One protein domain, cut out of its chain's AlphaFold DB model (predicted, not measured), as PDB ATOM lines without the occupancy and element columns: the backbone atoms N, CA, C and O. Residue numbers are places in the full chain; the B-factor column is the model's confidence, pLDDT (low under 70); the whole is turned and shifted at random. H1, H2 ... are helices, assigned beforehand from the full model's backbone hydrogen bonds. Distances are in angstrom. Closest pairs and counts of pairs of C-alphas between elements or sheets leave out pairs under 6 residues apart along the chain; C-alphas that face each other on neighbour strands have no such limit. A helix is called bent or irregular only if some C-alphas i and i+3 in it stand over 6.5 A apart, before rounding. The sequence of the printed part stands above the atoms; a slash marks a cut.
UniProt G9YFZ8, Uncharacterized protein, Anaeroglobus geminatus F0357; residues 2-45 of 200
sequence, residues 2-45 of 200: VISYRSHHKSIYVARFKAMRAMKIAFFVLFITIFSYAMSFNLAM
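Overview. This is residues 2 to 45 of the 200 residues of an uncharacterized protein of Anaeroglobus geminatus F0357 (UniProt G9YFZ8). One long, straight helix, H2, makes the length of the whole, and a short helix, H1, folds back slantwise over its first turns. Residues 24 to 45, of which 24 to 44 belong to H2, stick out free beyond this small head. The printed part has 44 residues with two named helices, H1 then H2, and no named strand, and its class is all helix. It is extended, with a radius of gyration of the C-alphas of 16.2 A, and the C-alphas span 51 by 13 by 8 A.

Arrangement. Begin with H2, residues 12 to 44, and look at its residues 12 to 19, where it touches H1, residues 2 to 8, with 11 pairs of C-alphas within 8 A. H2 touches H1 with residues 12 to 19 alone, and the closest C-alphas of the two helices, those of Tyr 5 and Ala 15, are 5.2 A apart. Their lines stand at a steep tilt of 47 degrees, and the helices run opposite ways. In both H1 and H2, every O i to N i+4 pair is within hydrogen-bond range.

Along the chain. Find C-alpha 12 at (-33.720, 12.476, -22.624); from there H2 runs 47.6 A to C-alpha 44 at (-60.029, 51.029, -13.150). H1 begins at C-alpha 2, at (-39.495, 17.707, -16.108), and ends 10.2 A away at C-alpha 8. Neither helix is bent.

Size, cuts and confidence. The two C-alphas farthest apart in the domain, those of Lys 10 and Met 45, are 51.6 A apart. Look at residues 9 to 11 for the tight link from H1 to H2. The printed part has no cut from residue 2 to residue 45. In the B-factor column, the mean pLDDT of the printed part is 87.9, and no printed residue is under 70.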
ATOM      1  N   VAL A   2     -40.649  18.410 -15.491       75.75
ATOM      2  CA  VAL A   2     -39.495  17.707 -16.108       75.75
ATOM      3  C   VAL A   2     -39.420  16.225 -15.710       75.75
ATOM      4  O   VAL A   2     -39.193  15.371 -16.561       75.75
ATOM      5  N   ILE A   3     -39.683  15.908 -14.437       78.81
ATOM      6  CA  ILE A   3     -39.695  14.526 -13.922       78.81
ATOM      7  C   ILE A   3     -40.807  13.690 -14.582       78.81
ATOM      8  O   ILE A   3     -40.561  12.556 -14.978       78.81
ATOM      9  N   SER A   4     -41.993  14.272 -14.787       83.31
ATOM     10  CA  SER A   4     -43.121  13.608 -15.460       83.31
ATOM     11  C   SER A   4     -42.855  13.393 -16.957       83.31
ATOM     12  O   SER A   4     -43.011  12.288 -17.462       83.31
ATOM     13  N   TYR A   5     -42.340  14.389 -17.686       81.94
ATOM     14  CA  TYR A   5     -41.969  14.168 -19.093       81.94
ATOM     15  C   TYR A   5     -40.852  13.128 -19.254       81.94
ATOM     16  O   TYR A   5     -40.819  12.423 -20.261       81.94
ATOM     17  N   ARG A   6     -39.961  13.005 -18.262       80.62
ATOM     18  CA  ARG A   6     -38.931  11.963 -18.216       80.62
ATOM     19  C   ARG A   6     -39.508  10.573 -17.924       80.62
ATOM     20  O   ARG A   6     -38.977   9.608 -18.458       80.62
ATOM     21  N   SER A   7     -40.573  10.442 -17.130       84.81
ATOM     22  CA  SER A   7     -41.198   9.133 -16.879       84.81
ATOM     23  C   SER A   7     -41.947   8.589 -18.100       84.81
ATOM     24  O   SER A   7     -42.036   7.378 -18.267       84.81
ATOM     25  N   HIS A   8     -42.445   9.463 -18.982       83.00
ATOM     26  CA  HIS A   8     -43.210   9.069 -20.175       83.00
ATOM     27  C   HIS A   8     -42.390   8.958 -21.474       83.00
ATOM     28  O   HIS A   8     -42.909   8.487 -22.489       83.00
ATOM     29  N   HIS A   9     -41.123   9.383 -21.496       79.94
ATOM     30  CA  HIS A   9     -40.301   9.382 -22.711       79.94
ATOM     31  C   HIS A   9     -38.929   8.736 -22.483       79.94
ATOM     32  O   HIS A   9     -38.169   9.176 -21.627       79.94
ATOM     33  N   LYS A  10     -38.580   7.735 -23.312       76.94
ATOM     34  CA  LYS A  10     -37.282   7.031 -23.251       76.94
ATOM     35  C   LYS A  10     -36.089   7.925 -23.627       76.94
ATOM     36  O   LYS A  10     -35.003   7.751 -23.086       76.94
ATOM     37  N   SER A  11     -36.275   8.882 -24.542       85.44
ATOM     38  CA  SER A  11     -35.211   9.806 -24.966       85.44
ATOM     39  C   SER A  11     -35.163  11.063 -24.093       85.44
ATOM     40  O   SER A  11     -36.134  11.823 -24.015       85.44
ATOM     41  N   ILE A  12     -33.993  11.319 -23.494       81.88
ATOM     42  CA  ILE A  12     -33.720  12.476 -22.624       81.88
ATOM     43  C   ILE A  12     -33.898  13.798 -23.383       81.88
ATOM     44  O   ILE A  12     -34.481  14.748 -22.855       81.88
ATOM     45  N   TYR A  13     -33.437  13.859 -24.636       83.94
ATOM     46  CA  TYR A  13     -33.512  15.065 -25.465       83.94
ATOM     47  C   TYR A  13     -34.961  15.464 -25.760       83.94
ATOM     48  O   TYR A  13     -35.331  16.629 -25.599       83.94
ATOM     49  N   VAL A  14     -35.806  14.490 -26.111       85.56
ATOM     50  CA  VAL A  14     -37.227  14.725 -26.413       85.56
ATOM     51  C   VAL A  14     -37.992  15.144 -25.157       85.56
ATOM     52  O   VAL A  14     -38.790  16.083 -25.208       85.56
ATOM     53  N   ALA A  15     -37.720  14.497 -24.018       86.44
ATOM     54  CA  ALA A  15     -38.319  14.857 -22.735       86.44
ATOM     55  C   ALA A  15     -37.975  16.301 -22.334       86.44
ATOM     56  O   ALA A  15     -38.863  17.079 -21.981       86.44
ATOM     57  N   ARG A  16     -36.696  16.687 -22.450       85.44
ATOM     58  CA  ARG A  16     -36.225  18.040 -22.124       85.44
ATOM     59  C   ARG A  16     -36.823  19.089 -23.056       85.44
ATOM     60  O   ARG A  16     -37.300  20.112 -22.572       85.44
ATOM     61  N   PHE A  17     -36.838  18.843 -24.365       87.25
ATOM     62  CA  PHE A  17     -37.392  19.788 -25.337       87.25
ATOM     63  C   PHE A  17     -38.884  20.055 -25.092       87.25
ATOM     64  O   PHE A  17     -39.302  21.210 -25.011       87.25
ATOM     65  N   LYS A  18     -39.686  18.997 -24.895       87.19
ATOM     66  CA  LYS A  18     -41.122  19.135 -24.606       87.19
ATOM     67  C   LYS A  18     -41.379  19.853 -23.281       87.19
ATOM     68  O   LYS A  18     -42.215  20.753 -23.247       87.19
ATOM     69  N   ALA A  19     -40.635  19.512 -22.227       88.69
ATOM     70  CA  ALA A  19     -40.765  20.171 -20.930       88.69
ATOM     71  C   ALA A  19     -40.398  21.664 -21.003       88.69
ATOM     72  O   ALA A  19     -41.133  22.499 -20.485       88.69
ATOM     73  N   MET A  20     -39.308  22.016 -21.694       88.56
ATOM     74  CA  MET A  20     -38.900  23.412 -21.892       88.56
ATOM     75  C   MET A  20     -39.942  24.208 -22.682       88.56
ATOM     76  O   MET A  20     -40.265  25.334 -22.311       88.56
ATOM     77  N   ARG A  21     -40.506  23.622 -23.747       90.62
ATOM     78  CA  ARG A  21     -41.559  24.269 -24.540       90.62
ATOM     79  C   ARG A  21     -42.821  24.505 -23.712       90.62
ATOM     80  O   ARG A  21     -43.359  25.606 -23.742       90.62
ATOM     81  N   ALA A  22     -43.263  23.497 -22.959       91.94
ATOM     82  CA  ALA A  22     -44.419  23.614 -22.076       91.94
ATOM     83  C   ALA A  22     -44.204  24.691 -21.002       91.94
ATOM     84  O   ALA A  22     -45.075  25.537 -20.819       91.94
ATOM     85  N   MET A  23     -43.027  24.729 -20.363       91.00
ATOM     86  CA  MET A  23     -42.696  25.788 -19.404       91.00
ATOM     87  C   MET A  23     -42.718  27.173 -20.051       91.00
ATOM     88  O   MET A  23     -43.314  28.084 -19.491       91.00
ATOM     89  N   LYS A  24     -42.116  27.339 -21.236       91.81
ATOM     90  CA  LYS A  24     -42.084  28.639 -21.919       91.81
ATOM     91  C   LYS A  24     -43.493  29.153 -22.231       91.81
ATOM     92  O   LYS A  24     -43.766  30.323 -21.997       91.81
ATOM     93  N   ILE A  25     -44.379  28.282 -22.720       93.94
ATOM     94  CA  ILE A  25     -45.780  28.640 -22.993       93.94
ATOM     95  C   ILE A  25     -46.502  28.992 -21.689       93.94
ATOM     96  O   ILE A  25     -47.146  30.033 -21.621       93.94
ATOM     97  N   ALA A  26     -46.354  28.173 -20.644       94.00
ATOM     98  CA  ALA A  26     -46.991  28.420 -19.353       94.00
ATOM     99  C   ALA A  26     -46.557  29.761 -18.742       94.00
ATOM    100  O   ALA A  26     -47.410  30.541 -18.329       94.00
ATOM    101  N   PHE A  27     -45.256  30.070 -18.743       92.44
ATOM    102  CA  PHE A  27     -44.746  31.353 -18.252       92.44
ATOM    103  C   PHE A  27     -45.218  32.536 -19.096       92.44
ATOM    104  O   PHE A  27     -45.523  33.586 -18.541       92.44
ATOM    105  N   PHE A  28     -45.306  32.376 -20.417       95.31
ATOM    106  CA  PHE A  28     -45.798  33.429 -21.301       95.31
ATOM    107  C   PHE A  28     -47.276  33.747 -21.045       95.31
ATOM    108  O   PHE A  28     -47.633  34.912 -20.888       95.31
ATOM    109  N   VAL A  29     -48.122  32.718 -20.935       96.38
ATOM    110  CA  VAL A  29     -49.542  32.884 -20.596       96.38
ATOM    111  C   VAL A  29     -49.689  33.502 -19.208       96.38
ATOM    112  O   VAL A  29     -50.401  34.488 -19.061       96.38
ATOM    113  N   LEU A  30     -48.963  32.985 -18.210       94.31
ATOM    114  CA  LEU A  30     -48.973  33.517 -16.848       94.31
ATOM    115  C   LEU A  30     -48.607  35.007 -16.821       94.31
ATOM    116  O   LEU A  30     -49.300  35.794 -16.182       94.31
ATOM    117  N   PHE A  31     -47.547  35.391 -17.535       94.06
ATOM    118  CA  PHE A  31     -47.109  36.779 -17.625       94.06
ATOM    119  C   PHE A  31     -48.186  37.669 -18.245       94.06
ATOM    120  O   PHE A  31     -48.548  38.670 -17.639       94.06
ATOM    121  N   ILE A  32     -48.743  37.288 -19.402       96.69
ATOM    122  CA  ILE A  32     -49.802  38.066 -20.061       96.69
ATOM    123  C   ILE A  32     -51.021  38.202 -19.151       96.69
ATOM    124  O   ILE A  32     -51.547  39.299 -19.003       96.69
ATOM    125  N   THR A  33     -51.473  37.117 -18.521       94.81
ATOM    126  CA  THR A  33     -52.659  37.153 -17.661       94.81
ATOM    127  C   THR A  33     -52.450  38.055 -16.447       94.81
ATOM    128  O   THR A  33     -53.291  38.912 -16.185       94.81
ATOM    129  N   ILE A  34     -51.331  37.908 -15.727       93.31
ATOM    130  CA  ILE A  34     -51.041  38.729 -14.542       93.31
ATOM    131  C   ILE A  34     -50.829  40.191 -14.937       93.31
ATOM    132  O   ILE A  34     -51.355  41.083 -14.276       93.31
ATOM    133  N   PHE A  35     -50.085  40.444 -16.012       93.81
ATOM    134  CA  PHE A  35     -49.794  41.798 -16.465       93.81
ATOM    135  C   PHE A  35     -51.062  42.522 -16.928       93.81
ATOM    136  O   PHE A  35     -51.321  43.635 -16.479       93.81
ATOM    137  N   SER A  36     -51.898  41.877 -17.748       93.75
ATOM    138  CA  SER A  36     -53.182  42.439 -18.184       93.75
ATOM    139  C   SER A  36     -54.133  42.677 -17.011       93.75
ATOM    140  O   SER A  36     -54.798  43.709 -16.968       93.75
ATOM    141  N   TYR A  37     -54.168  41.766 -16.032       89.62
ATOM    142  CA  TYR A  37     -54.941  41.953 -14.803       89.62
ATOM    143  C   TYR A  37     -54.454  43.178 -14.018       89.62
ATOM    144  O   TYR A  37     -55.247  44.062 -13.707       89.62
ATOM    145  N   ALA A  38     -53.149  43.278 -13.757       89.75
ATOM    146  CA  ALA A  38     -52.567  44.405 -13.035       89.75
ATOM    147  C   ALA A  38     -52.795  45.735 -13.766       89.75
ATOM    148  O   ALA A  38     -53.157  46.726 -13.135       89.75
ATOM    149  N   MET A  39     -52.626  45.759 -15.090       92.00
ATOM    150  CA  MET A  39     -52.885  46.941 -15.908       92.00
ATOM    151  C   MET A  39     -54.357  47.355 -15.813       92.00
ATOM    152  O   MET A  39     -54.645  48.502 -15.489       92.00
ATOM    153  N   SER A  40     -55.290  46.416 -16.000       89.75
ATOM    154  CA  SER A  40     -56.725  46.692 -15.889       89.75
ATOM    155  C   SER A  40     -57.106  47.244 -14.515       89.75
ATOM    156  O   SER A  40     -57.903  48.174 -14.441       89.75
ATOM    157  N   PHE A  41     -56.539  46.700 -13.435       84.75
ATOM    158  CA  PHE A  41     -56.803  47.180 -12.078       84.75
ATOM    159  C   PHE A  41     -56.255  48.586 -11.835       84.75
ATOM    160  O   PHE A  41     -56.960  49.411 -11.266       84.75
ATOM    161  N   ASN A  42     -55.042  48.882 -12.308       87.06
ATOM    162  CA  ASN A  42     -54.461  50.219 -12.169       87.06
ATOM    163  C   ASN A  42     -55.251  51.290 -12.937       87.06
ATOM    164  O   ASN A  42     -55.314  52.425 -12.481       87.06
ATOM    165  N   LEU A  43     -55.852  50.954 -14.086       86.88
ATOM    166  CA  LEU A  43     -56.678  51.902 -14.842       86.88
ATOM    167  C   LEU A  43     -58.090  52.070 -14.255       86.88
ATOM    168  O   LEU A  43     -58.682  53.134 -14.412       86.88
ATOM    169  N   ALA A  44     -58.645  51.031 -13.625       83.12
ATOM    170  CA  ALA A  44     -60.029  51.029 -13.150       83.12
ATOM    171  C   ALA A  44     -60.199  51.500 -11.694       83.12
ATOM    172  O   ALA A  44     -61.285  51.938 -11.323       83.12
ATOM    173  N   MET A  45     -59.167  51.383 -10.856       80.81
ATOM    174  CA  MET A  45     -59.265  51.599  -9.411       80.81
ATOM    175  C   MET A  45     -58.752  52.986  -9.003       80.81
ATOM    176  O   MET A  45     -57.633  53.370  -9.339       80.81
TER     177      MET A  45